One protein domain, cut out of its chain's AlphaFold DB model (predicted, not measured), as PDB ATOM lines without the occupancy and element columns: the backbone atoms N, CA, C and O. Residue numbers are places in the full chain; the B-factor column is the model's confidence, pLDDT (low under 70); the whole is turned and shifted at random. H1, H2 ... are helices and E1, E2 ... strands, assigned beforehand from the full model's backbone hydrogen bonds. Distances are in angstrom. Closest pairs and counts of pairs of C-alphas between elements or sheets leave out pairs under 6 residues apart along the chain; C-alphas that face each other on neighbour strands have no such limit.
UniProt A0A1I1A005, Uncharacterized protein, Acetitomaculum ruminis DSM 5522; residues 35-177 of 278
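This is residues 35 to 177 of the 278 residues of an uncharacterized protein of Acetitomaculum ruminis DSM 5522 (UniProt A0A1I1A005). A strongly twisted sheet of four strands forms the core, with the long helix H5 over one face and H1, H2 and H3 over the other, three layers in which helices cover both faces. The small helix H4 lies well out from the sheet, beside the beginning of H5. The printed part has 143 residues, with five named helices and four named strands in the order H1 H2 E1 E2 H3 E3 E4 H4 H5; the sheet runs E1 E2 E4 E3 and is mixed. The class is mixed, helices and strands; the whole is compact, with a radius of gyration of the C-alphas of 14.9 A and spans of 42 by 39 by 32 A.

H1, residues 36 to 46, is on the sheet of E1, residues 75 to 82, E2, residues 85 to 92, E4, residues 128 to 134, and E3, residues 120 to 125, at a height over the sheet of 8.1 A. H2, residues 53 to 62, is on the same face at 9.0 A. H1 and H2 are close but not clearly touching; their closest C-alphas, of Val 44 and Tyr 60, are 6.4 A apart. E1 bends by 57 degrees at residue 79 and forms an antiparallel hairpin with E2, with N 78 and O 89 at 3.0 A, within hydrogen-bond range. H3, residues 95 to 105, is on the sheet at a height of 8.6 A and runs along the strands, at 16 degrees to E4 on the local plane. E2 and E4 are parallel, with N 90 and O 131 at 2.9 A. E3 and E4 form an antiparallel hairpin, with N 123 and O 130 at 2.9 A. H4, residues 143 to 146, is not on the sheet; it touches H5, residues 150 to 175, and H5 touches H4 with residues 150 to 154 alone, the closest C-alphas of the two being those of Ala 143 and Glu 150, 5.1 A apart. H5 is on the opposite face from H1 and H2, at a height of 7.8 A. Every O i to N i+4 pair is within hydrogen-bond range in H3 and H5, against 5 of 6 in H2 and 3 of 7 in H1, where 6 of 8 O i to N i+3 pairs are; H4 is too short for an O i to N i+4 pair.

H1 begins at C-alpha 36, (153.763, 175.843, 157.267), and is 17.1 A long. E1 measures 20.0 A, E2 21.8 A and E4 19.7 A. H5 measures 36.9 A, from C-alpha 150 at (141.660, 141.064, 146.862) to C-alpha 175 at (169.135, 164.828, 153.286).

The two C-alphas farthest apart, of Asp 64 and Gly 147, are 43.4 A apart. The printed part has no cut. The links from H2 to E1 and from H3 to E3 are long, with 12 and 14 residues. The mean pLDDT of the printed part is 92.8, and no printed residue is under 70.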
ATOM      1  N   ASP A  35     157.058 173.210 157.592       84.06
ATOM      2  CA  ASP A  35     155.754 172.546 157.690       84.06
ATOM      3  C   ASP A  35     154.589 173.556 157.659       84.06
ATOM      4  O   ASP A  35     153.456 173.208 157.991       84.06
ATOM      5  N   SER A  36     154.821 174.819 157.269       84.88
ATOM      6  CA  SER A  36     153.763 175.843 157.267       84.88
ATOM      7  C   SER A  36     152.589 175.475 156.353       84.88
ATOM      8  O   SER A  36     151.441 175.820 156.651       84.88
ATOM      9  N   TYR A  37     152.854 174.698 155.296       85.88
ATOM     10  CA  TYR A  37     151.844 174.180 154.374       85.88
ATOM     11  C   TYR A  37     150.810 173.269 155.052       85.88
ATOM     12  O   TYR A  37     149.680 173.180 154.579       85.88
ATOM     13  N   ILE A  38     151.151 172.629 156.178       89.62
ATOM     14  CA  ILE A  38     150.239 171.734 156.903       89.62
ATOM     15  C   ILE A  38     149.040 172.492 157.466       89.62
ATOM     16  O   ILE A  38     147.936 171.959 157.474       89.62
ATOM     17  N   SER A  39     149.213 173.755 157.860       86.81
ATOM     18  CA  SER A  39     148.105 174.546 158.414       86.81
ATOM     19  C   SER A  39     146.965 174.766 157.411       86.81
ATOM     20  O   SER A  39     145.808 174.871 157.808       86.81
ATOM     21  N   ALA A  40     147.261 174.754 156.105       86.69
ATOM     22  CA  ALA A  40     146.242 174.806 155.059       86.69
ATOM     23  C   ALA A  40     145.387 173.525 154.990       86.69
ATOM     24  O   ALA A  40     144.269 173.568 154.486       86.69
ATOM     25  N   TRP A  41     145.889 172.398 155.505       91.62
ATOM     26  CA  TRP A  41     145.179 171.117 155.537       91.62
ATOM     27  C   TRP A  41     144.335 170.914 156.791       91.62
ATOM     28  O   TRP A  41     143.414 170.100 156.755       91.62
ATOM     29  N   ASP A  42     144.588 171.665 157.865       87.25
ATOM     30  CA  ASP A  42     143.759 171.610 159.074       87.25
ATOM     31  C   ASP A  42     142.299 171.969 158.748       87.25
ATOM     32  O   ASP A  42     141.372 171.314 159.224       87.25
ATOM     33  N   GLU A  43     142.088 172.960 157.874       86.25
ATOM     34  CA  GLU A  43     140.756 173.314 157.376       86.25
ATOM     35  C   GLU A  43     140.155 172.184 156.529       86.25
ATOM     36  O   GLU A  43     139.029 171.768 156.790       86.25
ATOM     37  N   VAL A  44     140.913 171.629 155.575       89.00
ATOM     38  CA  VAL A  44     140.455 170.546 154.679       89.00
ATOM     39  C   VAL A  44     139.977 169.332 155.476       89.00
ATOM     40  O   VAL A  44     138.888 168.812 155.237       89.00
ATOM     41  N   VAL A  45     140.769 168.893 156.455       88.25
ATOM     42  CA  VAL A  45     140.452 167.707 157.260       88.25
ATOM     43  C   VAL A  45     139.339 167.983 158.271       88.25
ATOM     44  O   VAL A  45     138.615 167.060 158.632       88.25
ATOM     45  N   SER A  46     139.113 169.238 158.678       90.19
ATOM     46  CA  SER A  46     137.992 169.577 159.570       90.19
ATOM     47  C   SER A  46     136.610 169.273 158.970       90.19
ATOM     48  O   SER A  46     135.646 169.098 159.715       90.19
ATOM     49  N   PHE A  47     136.519 169.145 157.640       89.31
ATOM     50  CA  PHE A  47     135.295 168.775 156.925       89.31
ATOM     51  C   PHE A  47     135.165 167.271 156.639       89.31
ATOM     52  O   PHE A  47     134.132 166.855 156.112       89.31
ATOM     53  N   ALA A  48     136.152 166.448 157.022       82.62
ATOM     54  CA  ALA A  48     136.172 165.003 156.760       82.62
ATOM     55  C   ALA A  48     134.957 164.246 157.327       82.62
ATOM     56  O   ALA A  48     134.526 163.259 156.740       82.62
ATOM     57  N   ASP A  49     134.370 164.734 158.424       84.00
ATOM     58  CA  ASP A  49     133.177 164.135 159.041       84.00
ATOM     59  C   ASP A  49     131.849 164.667 158.461       84.00
ATOM     60  O   ASP A  49     130.777 164.163 158.799       84.00
ATOM     61  N   MET A  50     131.891 165.716 157.632       89.06
ATOM     62  CA  MET A  50     130.698 166.428 157.143       89.06
ATOM     63  C   MET A  50     130.434 166.228 155.650       89.06
ATOM     64  O   MET A  50     129.288 166.352 155.218       89.06
ATOM     65  N   LEU A  51     131.478 165.955 154.872       91.38
ATOM     66  CA  LEU A  51     131.442 165.868 153.416       91.38
ATOM     67  C   LEU A  51     132.014 164.527 152.950       91.38
ATOM     68  O   LEU A  51     132.826 163.916 153.643       91.38
ATOM     69  N   SER A  52     131.614 164.072 151.759       93.88
ATOM     70  CA  SER A  52     132.307 162.947 151.124       93.88
ATOM     71  C   SER A  52     133.739 163.352 150.754       93.88
ATOM     72  O   SER A  52     134.017 164.535 150.528       93.88
ATOM     73  N   GLY A  53     134.665 162.395 150.643       94.56
ATOM     74  CA  GLY A  53     136.032 162.717 150.225       94.56
ATOM     75  C   GLY A  53     136.090 163.361 148.840       94.56
ATOM     76  O   GLY A  53     136.882 164.276 148.628       94.56
ATOM     77  N   GLY A  54     135.216 162.947 147.918       96.12
ATOM     78  CA  GLY A  54     135.088 163.570 146.601       96.12
ATOM     79  C   GLY A  54     134.642 165.033 146.663       96.12
ATOM     80  O   GLY A  54     135.185 165.864 145.932       96.12
ATOM     81  N   ASP A  55     133.714 165.373 147.562       95.00
ATOM     82  CA  ASP A  55     133.294 166.764 147.782       95.00
ATOM     83  C   ASP A  55     134.442 167.594 148.365       95.00
ATOM     84  O   ASP A  55     134.738 168.671 147.854       95.00
ATOM     85  N   ILE A  56     135.163 167.058 149.358       94.75
ATOM     86  CA  ILE A  56     136.336 167.722 149.952       94.75
ATOM     87  C   ILE A  56     137.388 168.016 148.881       94.75
ATOM     88  O   ILE A  56     137.906 169.131 148.786       94.75
ATOM     89  N   VAL A  57     137.690 167.026 148.041       94.75
ATOM     90  CA  VAL A  57     138.643 167.174 146.939       94.75
ATOM     91  C   VAL A  57     138.193 168.267 145.966       94.75
ATOM     92  O   VAL A  57     138.975 169.165 145.645       94.75
ATOM     93  N   ASN A  58     136.943 168.222 145.506       95.00
ATOM     94  CA  ASN A  58     136.429 169.184 144.535       95.00
ATOM     95  C   ASN A  58     136.365 170.613 145.099       95.00
ATOM     96  O   ASN A  58     136.716 171.562 144.401       95.00
ATOM     97  N   GLU A  59     135.932 170.781 146.348       92.25
ATOM     98  CA  GLU A  59     135.699 172.101 146.943       92.25
ATOM     99  C   GLU A  59     136.979 172.758 147.470       92.25
ATOM    100  O   GLU A  59     137.170 173.962 147.285       92.25
ATOM    101  N   TYR A  60     137.882 171.985 148.078       90.56
ATOM    102  CA  TYR A  60     139.019 172.543 148.818       90.56
ATOM    103  C   TYR A  60     140.370 172.330 148.133       90.56
ATOM    104  O   TYR A  60     141.269 173.162 148.295       90.56
ATOM    105  N   ILE A  61     140.521 171.259 147.344       90.25
ATOM    106  CA  ILE A  61     141.800 170.896 146.712       90.25
ATOM    107  C   ILE A  61     141.846 171.378 145.260       90.25
ATOM    108  O   ILE A  61     142.772 172.096 144.884       90.25
ATOM    109  N   LEU A  62     140.840 171.034 144.449       89.81
ATOM    110  CA  LEU A  62     140.784 171.422 143.034       89.81
ATOM    111  C   LEU A  62     140.273 172.852 142.818       89.81
ATOM    112  O   LEU A  62     140.712 173.505 141.869       89.81
ATOM    113  N   LYS A  63     139.387 173.338 143.701       81.69
ATOM    114  CA  LYS A  63     138.783 174.687 143.738       81.69
ATOM    115  C   LYS A  63     138.055 175.101 142.452       81.69
ATOM    116  O   LYS A  63     136.830 175.152 142.419       81.69
ATOM    117  N   ASP A  64     138.804 175.399 141.393       84.75
ATOM    118  CA  ASP A  64     138.302 175.932 140.118       84.75
ATOM    119  C   ASP A  64     137.898 174.837 139.121       84.75
ATOM    120  O   ASP A  64     137.301 175.117 138.078       84.75
ATOM    121  N   LYS A  65     138.234 173.580 139.422       86.75
ATOM    122  CA  LYS A  65     137.924 172.418 138.590       86.75
ATOM    123  C   LYS A  65     137.161 171.384 139.398       86.75
ATOM    124  O   LYS A  65     137.355 171.268 140.604       86.75
ATOM    125  N   LYS A  66     136.291 170.636 138.722       92.69
ATOM    126  CA  LYS A  66     135.513 169.558 139.334       92.69
ATOM    127  C   LYS A  66     135.670 168.279 138.537       92.69
ATOM    128  O   LYS A  66     135.582 168.308 137.310       92.69
ATOM    129  N   ILE A  67     135.861 167.185 139.257       95.50
ATOM    130  CA  ILE A  67     135.856 165.829 138.725       95.50
ATOM    131  C   ILE A  67     134.550 165.168 139.162       95.50
ATOM    132  O   ILE A  67     134.143 165.276 140.320       95.50
ATOM    133  N   ASP A  68     133.890 164.511 138.215       96.12
ATOM    134  CA  ASP A  68     132.731 163.660 138.477       96.12
ATOM    135  C   ASP A  68     133.239 162.271 138.878       96.12
ATOM    136  O   ASP A  68     133.458 161.406 138.028       96.12
ATOM    137  N   PHE A  69     133.553 162.115 140.167       97.50
ATOM    138  CA  PHE A  69     134.069 160.864 140.718       97.50
ATOM    139  C   PHE A  69     133.004 159.762 140.670       97.50
ATOM    140  O   PHE A  69     131.821 160.003 140.901       97.50
ATOM    141  N   VAL A  70     133.441 158.536 140.398       97.88
ATOM    142  CA  VAL A  70     132.611 157.334 140.320       97.88
ATOM    143  C   VAL A  70     132.142 156.897 141.708       97.88
ATOM    144  O   VAL A  70     130.972 156.549 141.859       97.88
ATOM    145  N   GLU A  71     133.032 156.907 142.706       97.25
ATOM    146  CA  GLU A  71     132.746 156.510 144.094       97.25
ATOM    147  C   GLU A  71     133.282 157.573 145.083       97.25
ATOM    148  O   GLU A  71     134.212 157.305 145.852       97.25
ATOM    149  N   PRO A  72     132.730 158.807 145.077       96.75
ATOM    150  CA  PRO A  72     133.232 159.929 145.881       96.75
ATOM    151  C   PRO A  72     133.248 159.659 147.392       96.75
ATOM    152  O   PRO A  72     134.062 160.229 148.120       96.75
ATOM    153  N   GLU A  73     132.370 158.783 147.881       96.50
ATOM    154  CA  GLU A  73     132.297 158.347 149.276       96.50
ATOM    155  C   GLU A  73     133.444 157.422 149.703       96.50
ATOM    156  O   GLU A  73     133.687 157.279 150.900       96.50
ATOM    157  N   LYS A  74     134.157 156.813 148.748       96.50
ATOM    158  CA  LYS A  74     135.332 155.965 149.004       96.50
ATOM    159  C   LYS A  74     136.659 156.700 148.822       96.50
ATOM    160  O   LYS A  74     137.732 156.092 148.839       96.50
ATOM    161  N   ILE A  75     136.599 158.012 148.626       97.50
ATOM    162  CA  ILE A  75     137.768 158.880 148.687       97.50
ATOM    163  C   ILE A  75     137.974 159.263 150.150       97.50
ATOM    164  O   ILE A  75     137.031 159.637 150.845       97.50
ATOM    165  N   ARG A  76     139.216 159.189 150.629       96.00
ATOM    166  CA  ARG A  76     139.573 159.575 152.000       96.00
ATOM    167  C   ARG A  76     140.685 160.606 151.975       96.00
ATOM    168  O   ARG A  76     141.667 160.428 151.264       96.00
ATOM    169  N   VAL A  77     140.549 161.651 152.780       95.81
ATOM    170  CA  VAL A  77     141.558 162.706 152.937       95.81
ATOM    171  C   VAL A  77     141.978 162.749 154.400       95.81
ATOM    172  O   VAL A  77     141.123 162.787 155.280       95.81
ATOM    173  N   GLU A  78     143.279 162.738 154.674       94.81
ATOM    174  CA  GLU A  78     143.795 162.886 156.038       94.81
ATOM    175  C   GLU A  78     145.142 163.613 156.061       94.81
ATOM    176  O   GLU A  78     145.851 163.676 155.057       94.81
ATOM    177  N   VAL A  79     145.529 164.114 157.235       95.56
ATOM    178  CA  VAL A  79     146.924 164.454 157.533       95.56
ATOM    179  C   VAL A  79     147.513 163.288 158.317       95.56
ATOM    180  O   VAL A  79     147.207 163.101 159.493       95.56
ATOM    181  N   TYR A  80     148.335 162.486 157.647       95.50
ATOM    182  CA  TYR A  80     148.963 161.307 158.223       95.50
ATOM    183  C   TYR A  80     150.182 161.703 159.060       95.50
ATOM    184  O   TYR A  80     151.104 162.350 158.563       95.50
ATOM    185  N   ASP A  81     150.190 161.320 160.337       94.56
ATOM    186  CA  ASP A  81     151.319 161.539 161.243       94.56
ATOM    187  C   ASP A  81     152.341 160.406 161.079       94.56
ATOM    188  O   ASP A  81     152.209 159.328 161.663       94.56
ATOM    189  N   SER A  82     153.321 160.626 160.203       94.19
ATOM    190  CA  SER A  82     154.331 159.631 159.838       94.19
ATOM    191  C   SER A  82     155.654 159.854 160.574       94.19
ATOM    192  O   SER A  82     155.902 160.898 161.181       94.19
ATOM    193  N   PHE A  83     156.590 158.914 160.432       92.75
ATOM    194  CA  PHE A  83     157.961 159.108 160.919       92.75
ATOM    195  C   PHE A  83     158.725 160.224 160.175       92.75
ATOM    196  O   PHE A  83     159.748 160.695 160.677       92.75
ATOM    197  N   ALA A  84     158.233 160.660 159.009       91.88
ATOM    198  CA  ALA A  84     158.728 161.796 158.229       91.88
ATOM    199  C   ALA A  84     158.068 163.136 158.599       91.88
ATOM    200  O   ALA A  84     158.370 164.170 157.997       91.88
ATOM    201  N   GLY A  85     157.193 163.123 159.606       91.88
ATOM    202  CA  GLY A  85     156.338 164.237 159.988       91.88
ATOM    203  C   GLY A  85     154.930 164.095 159.414       91.88
ATOM    204  O   GLY A  85     154.553 163.059 158.858       91.88
ATOM    205  N   LYS A  86     154.144 165.160 159.559       93.06
ATOM    206  CA  LYS A  86     152.779 165.222 159.039       93.06
ATOM    207  C   LYS A  86     152.800 165.314 157.516       93.06
ATOM    208  O   LYS A  86     153.451 166.200 156.971       93.06
ATOM    209  N   ILE A  87     152.077 164.422 156.849       93.62
ATOM    210  CA  ILE A  87     151.969 164.364 155.390       93.62
ATOM    211  C   ILE A  87     150.484 164.309 155.027       93.62
ATOM    212  O   ILE A  87     149.795 163.387 155.459       93.62
ATOM    213  N   PRO A  88     149.957 165.257 154.242       95.62
ATOM    214  CA  PRO A  88     148.611 165.141 153.711       95.62
ATOM    215  C   PRO A  88     148.526 164.009 152.687       95.62
ATOM    216  O   PRO A  88     149.358 163.927 151.779       95.62
ATOM    217  N   VAL A  89     147.530 163.139 152.831       96.75
ATOM    218  CA  VAL A  89     147.338 161.966 151.974       96.75
ATOM    219  C   VAL A  89     145.892 161.890 151.499       96.75
ATOM    220  O   VAL A  89     144.956 162.014 152.291       96.75
ATOM    221  N   ILE A  90     145.722 161.649 150.202       97.31
ATOM    222  CA  ILE A  90     144.434 161.373 149.569       97.31
ATOM    223  C   ILE A  90     144.434 159.920 149.096       97.31
ATOM    224  O   ILE A  90     145.299 159.514 148.320       97.31
ATOM    225  N   TYR A  91     143.462 159.140 149.550       97.81
ATOM    226  CA  TYR A  91     143.288 157.739 149.188       97.81
ATOM    227  C   TYR A  91     142.104 157.593 148.245       97.81
ATOM    228  O   TYR A  91     141.030 158.131 148.507       97.81
ATOM    229  N   PHE A  92     142.304 156.811 147.191       97.88
ATOM    230  CA  PHE A  92     141.292 156.473 146.204       97.88
ATOM    231  C   PHE A  92     141.121 154.956 146.148       97.88
ATOM    232  O   PHE A  92     141.994 154.237 145.646       97.88
ATOM    233  N   GLU A  93     139.983 154.456 146.642       96.75
ATOM    234  CA  GLU A  93     139.648 153.035 146.490       96.75
ATOM    235  C   GLU A  93     139.267 152.676 145.057       96.75
ATOM    236  O   GLU A  93     139.514 151.550 144.627       96.75
ATOM    237  N   ASN A  94     138.707 153.623 144.303       96.81
ATOM    238  CA  ASN A  94     138.393 153.430 142.900       96.81
ATOM    239  C   ASN A  94     139.600 153.811 142.017       96.81
ATOM    240  O   ASN A  94     140.021 154.973 142.020       96.81
ATOM    241  N   PRO A  95     140.158 152.882 141.215       95.38
ATOM    242  CA  PRO A  95     141.293 153.184 140.344       95.38
ATOM    243  C   PRO A  95     141.018 154.274 139.308       95.38
ATOM    244  O   PRO A  95     141.937 155.006 138.956       95.38
ATOM    245  N   LYS A  96     139.777 154.401 138.821       96.19
ATOM    246  CA  LYS A  96     139.429 155.432 137.841       96.19
ATOM    247  C   LYS A  96     139.411 156.823 138.478       96.19
ATOM    248  O   LYS A  96     139.932 157.751 137.871       96.19
ATOM    249  N   ASP A  97     138.888 156.952 139.694       97.50
ATOM    250  CA  ASP A  97     138.886 158.233 140.413       97.50
ATOM    251  C   ASP A  97     140.310 158.712 140.704       97.50
ATOM    252  O   ASP A  97     140.618 159.890 140.520       97.50
ATOM    253  N   PHE A  98     141.201 157.782 141.067       97.62
ATOM    254  CA  PHE A  98     142.636 158.051 141.171       97.62
ATOM    255  C   PHE A  98     143.217 158.570 139.848       97.62
ATOM    256  O   PHE A  98     143.901 159.589 139.832       97.62
ATOM    257  N   GLU A  99     142.967 157.863 138.742       96.50
ATOM    258  CA  GLU A  99     143.500 158.221 137.423       96.50
ATOM    259  C   GLU A  99     143.015 159.605 136.981       96.50
ATOM    260  O   GLU A  99     143.828 160.435 136.577       96.50
ATOM    261  N   ASP A 100     141.717 159.881 137.112       95.75
ATOM    262  CA  ASP A 100     141.136 161.177 136.763       95.75
ATOM    263  C   ASP A 100     141.735 162.295 137.632       95.75
ATOM    264  O   ASP A 100     142.131 163.341 137.112       95.75
ATOM    265  N   PHE A 101     141.878 162.061 138.942       96.06
ATOM    266  CA  PHE A 101     142.479 163.027 139.858       96.06
ATOM    267  C   PHE A 101     143.946 163.316 139.528       96.06
ATOM    268  O   PHE A 101     144.353 164.480 139.462       96.06
ATOM    269  N   VAL A 102     144.756 162.280 139.303       95.44
ATOM    270  CA  VAL A 102     146.183 162.425 138.985       95.44
ATOM    271  C   VAL A 102     146.378 163.083 137.617       95.44
ATOM    272  O   VAL A 102     147.225 163.968 137.484       95.44
ATOM    273  N   ALA A 103     145.578 162.718 136.612       94.25
ATOM    274  CA  ALA A 103     145.606 163.366 135.303       94.25
ATOM    275  C   ALA A 103     145.310 164.868 135.413       94.25
ATOM    276  O   ALA A 103     146.018 165.685 134.824       94.25
ATOM    277  N   GLU A 104     144.297 165.242 136.196       93.19
ATOM    278  CA  GLU A 104     143.887 166.635 136.351       93.19
ATOM    279  C   GLU A 104     144.907 167.467 137.144       93.19
ATOM    280  O   GLU A 104     145.223 168.596 136.763       93.19
ATOM    281  N   THR A 105     145.454 166.906 138.225       91.81
ATOM    282  CA  THR A 105     146.336 167.635 139.149       91.81
ATOM    283  C   THR A 105     147.806 167.574 138.760       91.81
ATOM    284  O   THR A 105     148.425 168.613 138.537       91.81
ATOM    285  N   VAL A 106     148.373 166.371 138.678       90.69
ATOM    286  CA  VAL A 106     149.813 166.145 138.479       90.69
ATOM    287  C   VAL A 106     150.201 166.384 137.022       90.69
ATOM    288  O   VAL A 106     151.251 166.960 136.744       90.69
ATOM    289  N   TYR A 107     149.333 165.994 136.090       90.69
ATOM    290  CA  TYR A 107     149.587 166.103 134.651       90.69
ATOM    291  C   TYR A 107     148.831 167.253 133.968       90.69
ATOM    292  O   TYR A 107     148.816 167.333 132.737       90.69
ATOM    293  N   GLU A 108     148.239 168.162 134.747       89.94
ATOM    294  CA  GLU A 108     147.562 169.378 134.274       89.94
ATOM    295  C   GLU A 108     146.513 169.108 133.170       89.94
ATOM    296  O   GLU A 108     146.448 169.805 132.152       89.94
ATOM    297  N   GLY A 109     145.699 168.067 133.360       87.81
ATOM    298  CA  GLY A 109     144.632 167.639 132.448       87.81
ATOM    299  C   GLY A 109     145.091 166.701 131.325       87.81
ATOM    300  O   GLY A 109     144.319 166.419 130.406       87.81
ATOM    301  N   LYS A 110     146.342 166.226 131.352       88.38
ATOM    302  CA  LYS A 110     146.868 165.253 130.381       88.38
ATOM    303  C   LYS A 110     146.823 163.840 130.954       88.38
ATOM    304  O   LYS A 110     147.116 163.617 132.120       88.38
ATOM    305  N   THR A 111     146.541 162.864 130.100       89.00
ATOM    306  CA  THR A 111     146.574 161.443 130.466       89.00
ATOM    307  C   THR A 111     147.861 160.815 129.926       89.00
ATOM    308  O   THR A 111     147.951 160.593 128.714       89.00
ATOM    309  N   PRO A 112     148.881 160.548 130.763       87.62
ATOM    310  CA  PRO A 112     150.085 159.866 130.301       87.62
ATOM    311  C   PRO A 112     149.783 158.403 129.954       87.62
ATOM    312  O   PRO A 112     148.840 157.801 130.471       87.62
ATOM    313  N   GLN A 113     150.592 157.817 129.068       85.56
ATOM    314  CA  GLN A 113     150.365 156.454 128.566       85.56
ATOM    315  C   GLN A 113     150.409 155.397 129.679       85.56
ATOM    316  O   GLN A 113     149.633 154.445 129.642       85.56
ATOM    317  N   ASN A 114     151.262 155.597 130.684       86.31
ATOM    318  CA  ASN A 114     151.461 154.688 131.810       86.31
ATOM    319  C   ASN A 114     150.567 154.997 133.025       86.31
ATOM    320  O   ASN A 114     150.735 154.369 134.063       86.31
ATOM    321  N   LEU A 115     149.590 155.915 132.936       89.12
ATOM    322  CA  LEU A 115     148.758 156.309 134.090       89.12
ATOM    323  C   LEU A 115     148.080 155.119 134.791       89.12
ATOM    324  O   LEU A 115     147.892 155.112 136.007       89.12
ATOM    325  N   LYS A 116     147.735 154.085 134.020       89.00
ATOM    326  CA  LYS A 116     147.112 152.862 134.538       89.00
ATOM    327  C   LYS A 116     148.038 152.051 135.442       89.00
ATOM    328  O   LYS A 116     147.539 151.370 136.333       89.00
ATOM    329  N   GLU A 117     149.344 152.166 135.244       88.12
ATOM    330  CA  GLU A 117     150.386 151.456 135.990       88.12
ATOM    331  C   GLU A 117     150.824 152.237 137.238       88.12
ATOM    332  O   GLU A 117     151.356 151.654 138.181       88.12
ATOM    333  N   ILE A 118     150.539 153.544 137.279       90.12
ATOM    334  CA  ILE A 118     150.793 154.402 138.437       90.12
ATOM    335  C   ILE A 118     149.796 154.062 139.551       90.12
ATOM    336  O   ILE A 118     148.581 153.991 139.329       90.12
ATOM    337  N   GLY A 119     150.317 153.877 140.766       92.50
ATOM    338  CA  GLY A 119     149.513 153.654 141.971       92.50
ATOM    339  C   GLY A 119     149.761 154.644 143.110       92.50
ATOM    340  O   GLY A 119     149.008 154.630 144.080       92.50
ATOM    341  N   ALA A 120     150.785 155.489 143.005       94.75
ATOM    342  CA  ALA A 120     151.036 156.607 143.906       94.75
ATOM    343  C   ALA A 120     151.547 157.808 143.108       94.75
ATOM    344  O   ALA A 120     152.124 157.641 142.033       94.75
ATOM    345  N   SER A 121     151.316 159.014 143.614       93.44
ATOM    346  CA  SER A 121     151.933 160.222 143.077       93.44
ATOM    347  C   SER A 121     152.092 161.274 144.168       93.44
ATOM    348  O   SER A 121     151.258 161.372 145.069       93.44
ATOM    349  N   ILE A 122     153.144 162.082 144.067       91.38
ATOM    350  CA  ILE A 122     153.357 163.248 144.923       91.38
ATOM    351  C   ILE A 122     152.985 164.495 144.128       91.38
ATOM    352  O   ILE A 122     153.536 164.756 143.057       91.38
ATOM    353  N   TYR A 123     152.088 165.306 144.681       91.56
ATOM    354  CA  TYR A 123     151.837 166.653 144.192       91.56
ATOM    355  C   TYR A 123     152.620 167.659 145.030       91.56
ATOM    356  O   TYR A 123     152.557 167.641 146.260       91.56
ATOM    357  N   SER A 124     153.321 168.577 144.367       88.06
ATOM    358  CA  SER A 124     153.968 169.715 145.018       88.06
ATOM    359  C   SER A 124     153.950 170.928 144.094       88.06
ATOM    360  O   SER A 124     154.665 170.962 143.093       88.06
ATOM    361  N   LYS A 125     153.160 171.946 144.444       83.81
ATOM    362  CA  LYS A 125     153.117 173.236 143.744       83.81
ATOM    363  C   LYS A 125     152.845 174.353 144.743       83.81
ATOM    364  O   LYS A 125     151.959 174.227 145.587       83.81
ATOM    365  N   ASP A 126     153.608 175.436 144.638       82.56
ATOM    366  CA  ASP A 126     153.565 176.567 145.567       82.56
ATOM    367  C   ASP A 126     153.659 176.092 147.034       82.56
ATOM    368  O   ASP A 126     154.623 175.417 147.401       82.56
ATOM    369  N   ASN A 127     152.656 176.408 147.859       79.88
ATOM    370  CA  ASN A 127     152.565 175.976 149.254       79.88
ATOM    371  C   ASN A 127     151.579 174.812 149.463       79.88
ATOM    372  O   ASN A 127     151.026 174.660 150.548       79.88
ATOM    373  N   THR A 128     151.327 174.009 148.425       85.12
ATOM    374  CA  THR A 128     150.444 172.838 148.478       85.12
ATOM    375  C   THR A 128     151.244 171.585 148.163       85.12
ATOM    376  O   THR A 128     151.823 171.455 147.083       85.12
ATOM    377  N   ARG A 129     151.257 170.644 149.110       90.81
ATOM    378  CA  ARG A 129     151.933 169.353 148.978       90.81
ATOM    379  C   ARG A 129     151.078 168.248 149.563       90.81
ATOM    380  O   ARG A 129     150.505 168.445 150.633       90.81
ATOM    381  N   PHE A 130     150.992 167.124 148.864       93.75
ATOM    382  CA  PHE A 130     150.272 165.941 149.328       93.75
ATOM    383  C   PHE A 130     150.658 164.698 148.528       93.75
ATOM    384  O   PHE A 130     151.138 164.788 147.396       93.75
ATOM    385  N   VAL A 131     150.411 163.539 149.127       95.94
ATOM    386  CA  VAL A 131     150.553 162.224 148.500       95.94
ATOM    387  C   VAL A 131     149.178 161.741 148.051       95.94
ATOM    388  O   VAL A 131     148.187 161.897 148.763       95.94
ATOM    389  N   VAL A 132     149.111 161.129 146.875       97.06
ATOM    390  CA  VAL A 132     147.898 160.518 146.332       97.06
ATOM    391  C   VAL A 132     148.128 159.032 146.165       97.06
ATOM    392  O   VAL A 132     149.093 158.636 145.517       97.06
ATOM    393  N   LEU A 133     147.237 158.210 146.712       97.88
ATOM    394  CA  LEU A 133     147.375 156.760 146.745       97.88
ATOM    395  C   LEU A 133     146.176 156.068 146.102       97.88
ATOM    396  O   LEU A 133     145.025 156.417 146.359       97.88
ATOM    397  N   SER A 134     146.462 155.043 145.306       97.50
ATOM    398  CA  SER A 134     145.475 154.144 144.717       97.50
ATOM    399  C   SER A 134     145.439 152.800 145.442       97.50
ATOM    400  O   SER A 134     146.476 152.272 145.853       97.50
ATOM    401  N   SER A 135     144.256 152.189 145.494       95.50
ATOM    402  CA  SER A 135     144.049 150.801 145.929       95.50
ATOM    403  C   SER A 135     144.576 149.736 144.959       95.50
ATOM    404  O   SER A 135     144.593 148.556 145.316       95.50
ATOM    405  N   LYS A 136     145.010 150.109 143.743       95.75
ATOM    406  CA  LYS A 136     145.612 149.185 142.757       95.75
ATOM    407  C   LYS A 136     146.647 148.266 143.417       95.75
ATOM    408  O   LYS A 136     147.360 148.683 144.327       95.75
ATOM    409  N   GLY A 137     146.786 147.034 142.927       95.69
ATOM    410  CA  GLY A 137     147.804 146.105 143.435       95.69
ATOM    411  C   GLY A 137     149.203 146.731 143.420       95.69
ATOM    412  O   GLY A 137     149.563 147.433 142.468       95.69
ATOM    413  N   TYR A 138     149.970 146.569 144.498       96.31
ATOM    414  CA  TYR A 138     151.325 147.115 144.576       96.31
ATOM    415  C   TYR A 138     152.221 146.515 143.485       96.31
ATOM    416  O   TYR A 138     152.157 145.315 143.229       96.31
ATOM    417  N   CYS A 139     153.001 147.359 142.799       92.19
ATOM    418  CA  CYS A 139     153.828 146.977 141.643       92.19
ATOM    419  C   CYS A 139     153.071 146.228 140.528       92.19
ATOM    420  O   CYS A 139     153.649 145.397 139.835       92.19
ATOM    421  N   ASN A 140     151.767 146.500 140.369       91.25
ATOM    422  CA  ASN A 140     150.872 145.799 139.439       91.25
ATOM    423  C   ASN A 140     150.768 144.278 139.688       91.25
ATOM    424  O   ASN A 140     150.334 143.528 138.809       91.25
ATOM    425  N   ILE A 141     151.120 143.821 140.894       93.75
ATOM    426  CA  ILE A 141     150.954 142.431 141.321       93.75
ATOM    427  C   ILE A 141     149.514 142.187 141.758       93.75
ATOM    428  O   ILE A 141     148.915 142.989 142.481       93.75
ATOM    429  N   SER A 142     148.938 141.073 141.309       94.75
ATOM    430  CA  SER A 142     147.586 140.674 141.689       94.75
ATOM    431  C   SER A 142     147.539 140.044 143.085       94.75
ATOM    432  O   SER A 142     148.490 139.420 143.553       94.75
ATOM    433  N   ALA A 143     146.377 140.114 143.739       95.75
ATOM    434  CA  ALA A 143     146.172 139.455 145.032       95.75
ATOM    435  C   ALA A 143     146.400 137.933 144.947       95.75
ATOM    436  O   ALA A 143     146.943 137.321 145.865       95.75
ATOM    437  N   LYS A 144     146.061 137.331 143.796       95.81
ATOM    438  CA  LYS A 144     146.294 135.913 143.500       95.81
ATOM    439  C   LYS A 144     147.780 135.548 143.524       95.81
ATOM    440  O   LYS A 144     148.116 134.499 144.064       95.81
ATOM    441  N   GLU A 145     148.648 136.380 142.954       94.25
ATOM    442  CA  GLU A 145     150.105 136.164 142.970       94.25
ATOM    443  C   GLU A 145     150.688 136.275 144.382       94.25
ATOM    444  O   GLU A 145     151.607 135.535 144.726       94.25
ATOM    445  N   MET A 146     150.098 137.129 145.220       94.31
ATOM    446  CA  MET A 146     150.452 137.241 146.639       94.31
ATOM    447  C   MET A 146     149.809 136.160 147.520       94.31
ATOM    448  O   MET A 146     150.134 136.055 148.701       94.31
ATOM    449  N   GLY A 147     148.890 135.352 146.980       94.38
ATOM    450  CA  GLY A 147     148.131 134.367 147.754       94.38
ATOM    451  C   GLY A 147     147.187 134.994 148.788       94.38
ATOM    452  O   GLY A 147     146.913 134.377 149.817       94.38
ATOM    453  N   LEU A 148     146.701 136.213 148.532       95.56
ATOM    454  CA  LEU A 148     145.854 136.995 149.434       95.56
ATOM    455  C   LEU A 148     144.454 137.233 148.838       95.56
ATOM    456  O   LEU A 148     144.288 137.234 147.617       95.56
ATOM    457  N   PRO A 149     143.430 137.477 149.678       97.38
ATOM    458  CA  PRO A 149     142.163 138.046 149.220       97.38
ATOM    459  C   PRO A 149     142.361 139.430 148.584       97.38
ATOM    460  O   PRO A 149     143.207 140.197 149.043       97.38
ATOM    461  N   GLU A 150     141.556 139.775 147.574       95.94
ATOM    462  CA  GLU A 150     141.660 141.064 146.862       95.94
ATOM    463  C   GLU A 150     141.557 142.266 147.801       95.94
ATOM    464  O   GLU A 150     142.440 143.114 147.798       95.94
ATOM    465  N   GLU A 151     140.546 142.297 148.669       94.88
ATOM    466  CA  GLU A 151     140.354 143.373 149.650       94.88
ATOM    467  C   GLU A 151     141.574 143.541 150.571       94.88
ATOM    468  O   GLU A 151     142.071 144.650 150.766       94.88
ATOM    469  N   VAL A 152     142.119 142.428 151.073       96.38
ATOM    470  CA  VAL A 152     143.317 142.439 151.926       96.38
ATOM    471  C   VAL A 152     144.511 142.981 151.152       96.38
ATOM    472  O   VAL A 152     145.260 143.803 151.682       96.38
ATOM    473  N   TRP A 153     144.697 142.557 149.902       96.81
ATOM    474  CA  TRP A 153     145.811 143.026 149.089       96.81
ATOM    475  C   TRP A 153     145.681 144.499 148.710       96.81
ATOM    476  O   TRP A 153     146.682 145.206 148.752       96.81
ATOM    477  N   HIS A 154     144.481 144.991 148.408       95.75
ATOM    478  CA  HIS A 154     144.236 146.404 148.121       95.75
ATOM    479  C   HIS A 154     144.553 147.292 149.328       95.75
ATOM    480  O   HIS A 154     145.297 148.266 149.199       95.75
ATOM    481  N   LEU A 155     144.078 146.915 150.518       95.12
ATOM    482  CA  LEU A 155     144.394 147.622 151.762       95.12
ATOM    483  C   LEU A 155     145.897 147.583 152.066       95.12
ATOM    484  O   LEU A 155     146.505 148.620 152.330       95.12
ATOM    485  N   THR A 156     146.512 146.402 151.962       97.44
ATOM    486  CA  THR A 156     147.958 146.225 152.176       97.44
ATOM    487  C   THR A 156     148.759 147.068 151.183       97.44
ATOM    488  O   THR A 156     149.678 147.776 151.577       97.44
ATOM    489  N   SER A 157     148.368 147.072 149.908       97.62
ATOM    490  CA  SER A 157     149.021 147.833 148.840       97.62
ATOM    491  C   SER A 157     148.978 149.344 149.078       97.62
ATOM    492  O   SER A 157     149.932 150.038 148.732       97.62
ATOM    493  N   MET A 158     147.901 149.868 149.672       96.94
ATOM    494  CA  MET A 158     147.834 151.281 150.063       96.94
ATOM    495  C   MET A 158     148.777 151.601 151.220       96.94
ATOM    496  O   MET A 158     149.441 152.635 151.183       96.94
ATOM    497  N   ILE A 159     148.869 150.722 152.225       97.62
ATOM    498  CA  ILE A 159     149.793 150.919 153.350       97.62
ATOM    499  C   ILE A 159     151.240 150.866 152.856       97.62
ATOM    500  O   ILE A 159     152.004 151.773 153.176       97.62
ATOM    501  N   ILE A 160     151.589 149.879 152.019       98.25
ATOM    502  CA  ILE A 160     152.931 149.777 151.427       98.25
ATOM    503  C   ILE A 160     153.290 151.082 150.717       98.25
ATOM    504  O   ILE A 160     154.329 151.660 151.016       98.25
ATOM    505  N   ARG A 161     152.417 151.588 149.832       97.62
ATOM    506  CA  ARG A 161     152.673 152.851 149.122       97.62
ATOM    507  C   ARG A 161     152.815 154.028 150.065       97.62
ATOM    508  O   ARG A 161     153.737 154.810 149.905       97.62
ATOM    509  N   ARG A 162     151.931 154.164 151.054       97.75
ATOM    510  CA  ARG A 162     152.012 155.277 152.003       97.75
ATOM    511  C   ARG A 162     153.364 155.303 152.702       97.75
ATOM    512  O   ARG A 162     153.989 156.352 152.758       97.75
ATOM    513  N   GLU A 163     153.802 154.171 153.237       97.56
ATOM    514  CA  GLU A 163     155.053 154.085 153.997       97.56
ATOM    515  C   GLU A 163     156.292 154.176 153.084       97.56
ATOM    516  O   GLU A 163     157.298 154.771 153.472       97.56
ATOM    517  N   HIS A 164     156.192 153.687 151.844       97.06
ATOM    518  CA  HIS A 164     157.176 153.901 150.780       97.06
ATOM    519  C   HIS A 164     157.351 155.402 150.482       97.06
ATOM    520  O   HIS A 164     158.443 155.943 150.646       97.06
ATOM    521  N   GLU A 165     156.264 156.122 150.187       96.12
ATOM    522  CA  GLU A 165     156.308 157.572 149.949       96.12
ATOM    523  C   GLU A 165     156.744 158.352 151.200       96.12
ATOM    524  O   GLU A 165     157.455 159.349 151.095       96.12
ATOM    525  N   CYS A 166     156.381 157.896 152.407       95.75
ATOM    526  CA  CYS A 166     156.884 158.485 153.654       95.75
ATOM    527  C   CYS A 166     158.407 158.342 153.776       95.75
ATOM    528  O   CYS A 166     159.053 159.233 154.322       95.75
ATOM    529  N   THR A 167     158.990 157.260 153.252       96.00
ATOM    530  CA  THR A 167     160.445 157.066 153.227       96.00
ATOM    531  C   THR A 167     161.114 158.078 152.307       96.00
ATOM    532  O   THR A 167     162.029 158.762 152.762       96.00
ATOM    533  N   HIS A 168     160.604 158.284 151.091       94.69
ATOM    534  CA  HIS A 168     161.098 159.354 150.213       94.69
ATOM    535  C   HIS A 168     160.879 160.749 150.808       94.69
ATOM    536  O   HIS A 168     161.765 161.604 150.764       94.69
ATOM    537  N   CYS A 169     159.727 160.995 151.441       92.88
ATOM    538  CA  CYS A 169     159.493 162.244 152.163       92.88
ATOM    539  C   CYS A 169     160.540 162.443 153.265       92.88
ATOM    540  O   CYS A 169     161.050 163.550 153.429       92.88
ATOM    541  N   TYR A 170     160.887 161.383 154.002       93.75
ATOM    542  CA  TYR A 170     161.897 161.433 155.053       93.75
ATOM    543  C   TYR A 170     163.280 161.762 154.500       93.75
ATOM    544  O   TYR A 170     163.932 162.658 155.037       93.75
ATOM    545  N   THR A 171     163.729 161.055 153.460       93.94
ATOM    546  CA  THR A 171     165.066 161.233 152.881       93.94
ATOM    547  C   THR A 171     165.205 162.591 152.208       93.94
ATOM    548  O   THR A 171     166.194 163.289 152.441       93.94
ATOM    549  N   ASN A 172     164.173 163.041 151.492       91.56
ATOM    550  CA  ASN A 172     164.152 164.372 150.898       91.56
ATOM    551  C   ASN A 172     164.189 165.461 151.971       91.56
ATOM    552  O   ASN A 172     164.950 166.420 151.865       91.56
ATOM    553  N   ARG A 173     163.403 165.292 153.039       89.50
ATOM    554  CA  ARG A 173     163.392 166.207 154.178       89.50
ATOM    555  C   ARG A 173     164.787 166.248 154.813       89.50
ATOM    556  O   ARG A 173     165.428 167.288 154.783       89.50
ATOM    557  N   HIS A 174     165.319 165.120 155.271       90.88
ATOM    558  CA  HIS A 174     166.539 165.090 156.085       90.88
ATOM    559  C   HIS A 174     167.844 165.225 155.323       90.88
ATOM    560  O   HIS A 174     168.807 165.731 155.892       90.88
ATOM    561  N   PHE A 175     167.895 164.834 154.057       91.50
ATOM    562  CA  PHE A 175     169.135 164.828 153.286       91.50
ATOM    563  C   PHE A 175     169.060 165.672 152.012       91.50
ATOM    564  O   PHE A 175     170.088 165.862 151.367       91.50
ATOM    565  N   GLY A 176     167.883 166.196 151.647       89.62
ATOM    566  CA  GLY A 176     167.683 166.890 150.371       89.62
ATOM    567  C   GLY A 176     167.800 165.960 149.161       89.62
ATOM    568  O   GLY A 176     168.108 166.424 148.065       89.62
ATOM    569  N   ILE A 177     167.633 164.650 149.372       87.38
ATOM    570  CA  ILE A 177     167.830 163.606 148.366       87.38
ATOM    571  C   ILE A 177     166.537 162.805 148.238       87.38
ATOM    572  O   ILE A 177     166.035 162.280 149.224       87.38
TER     573      ILE A 177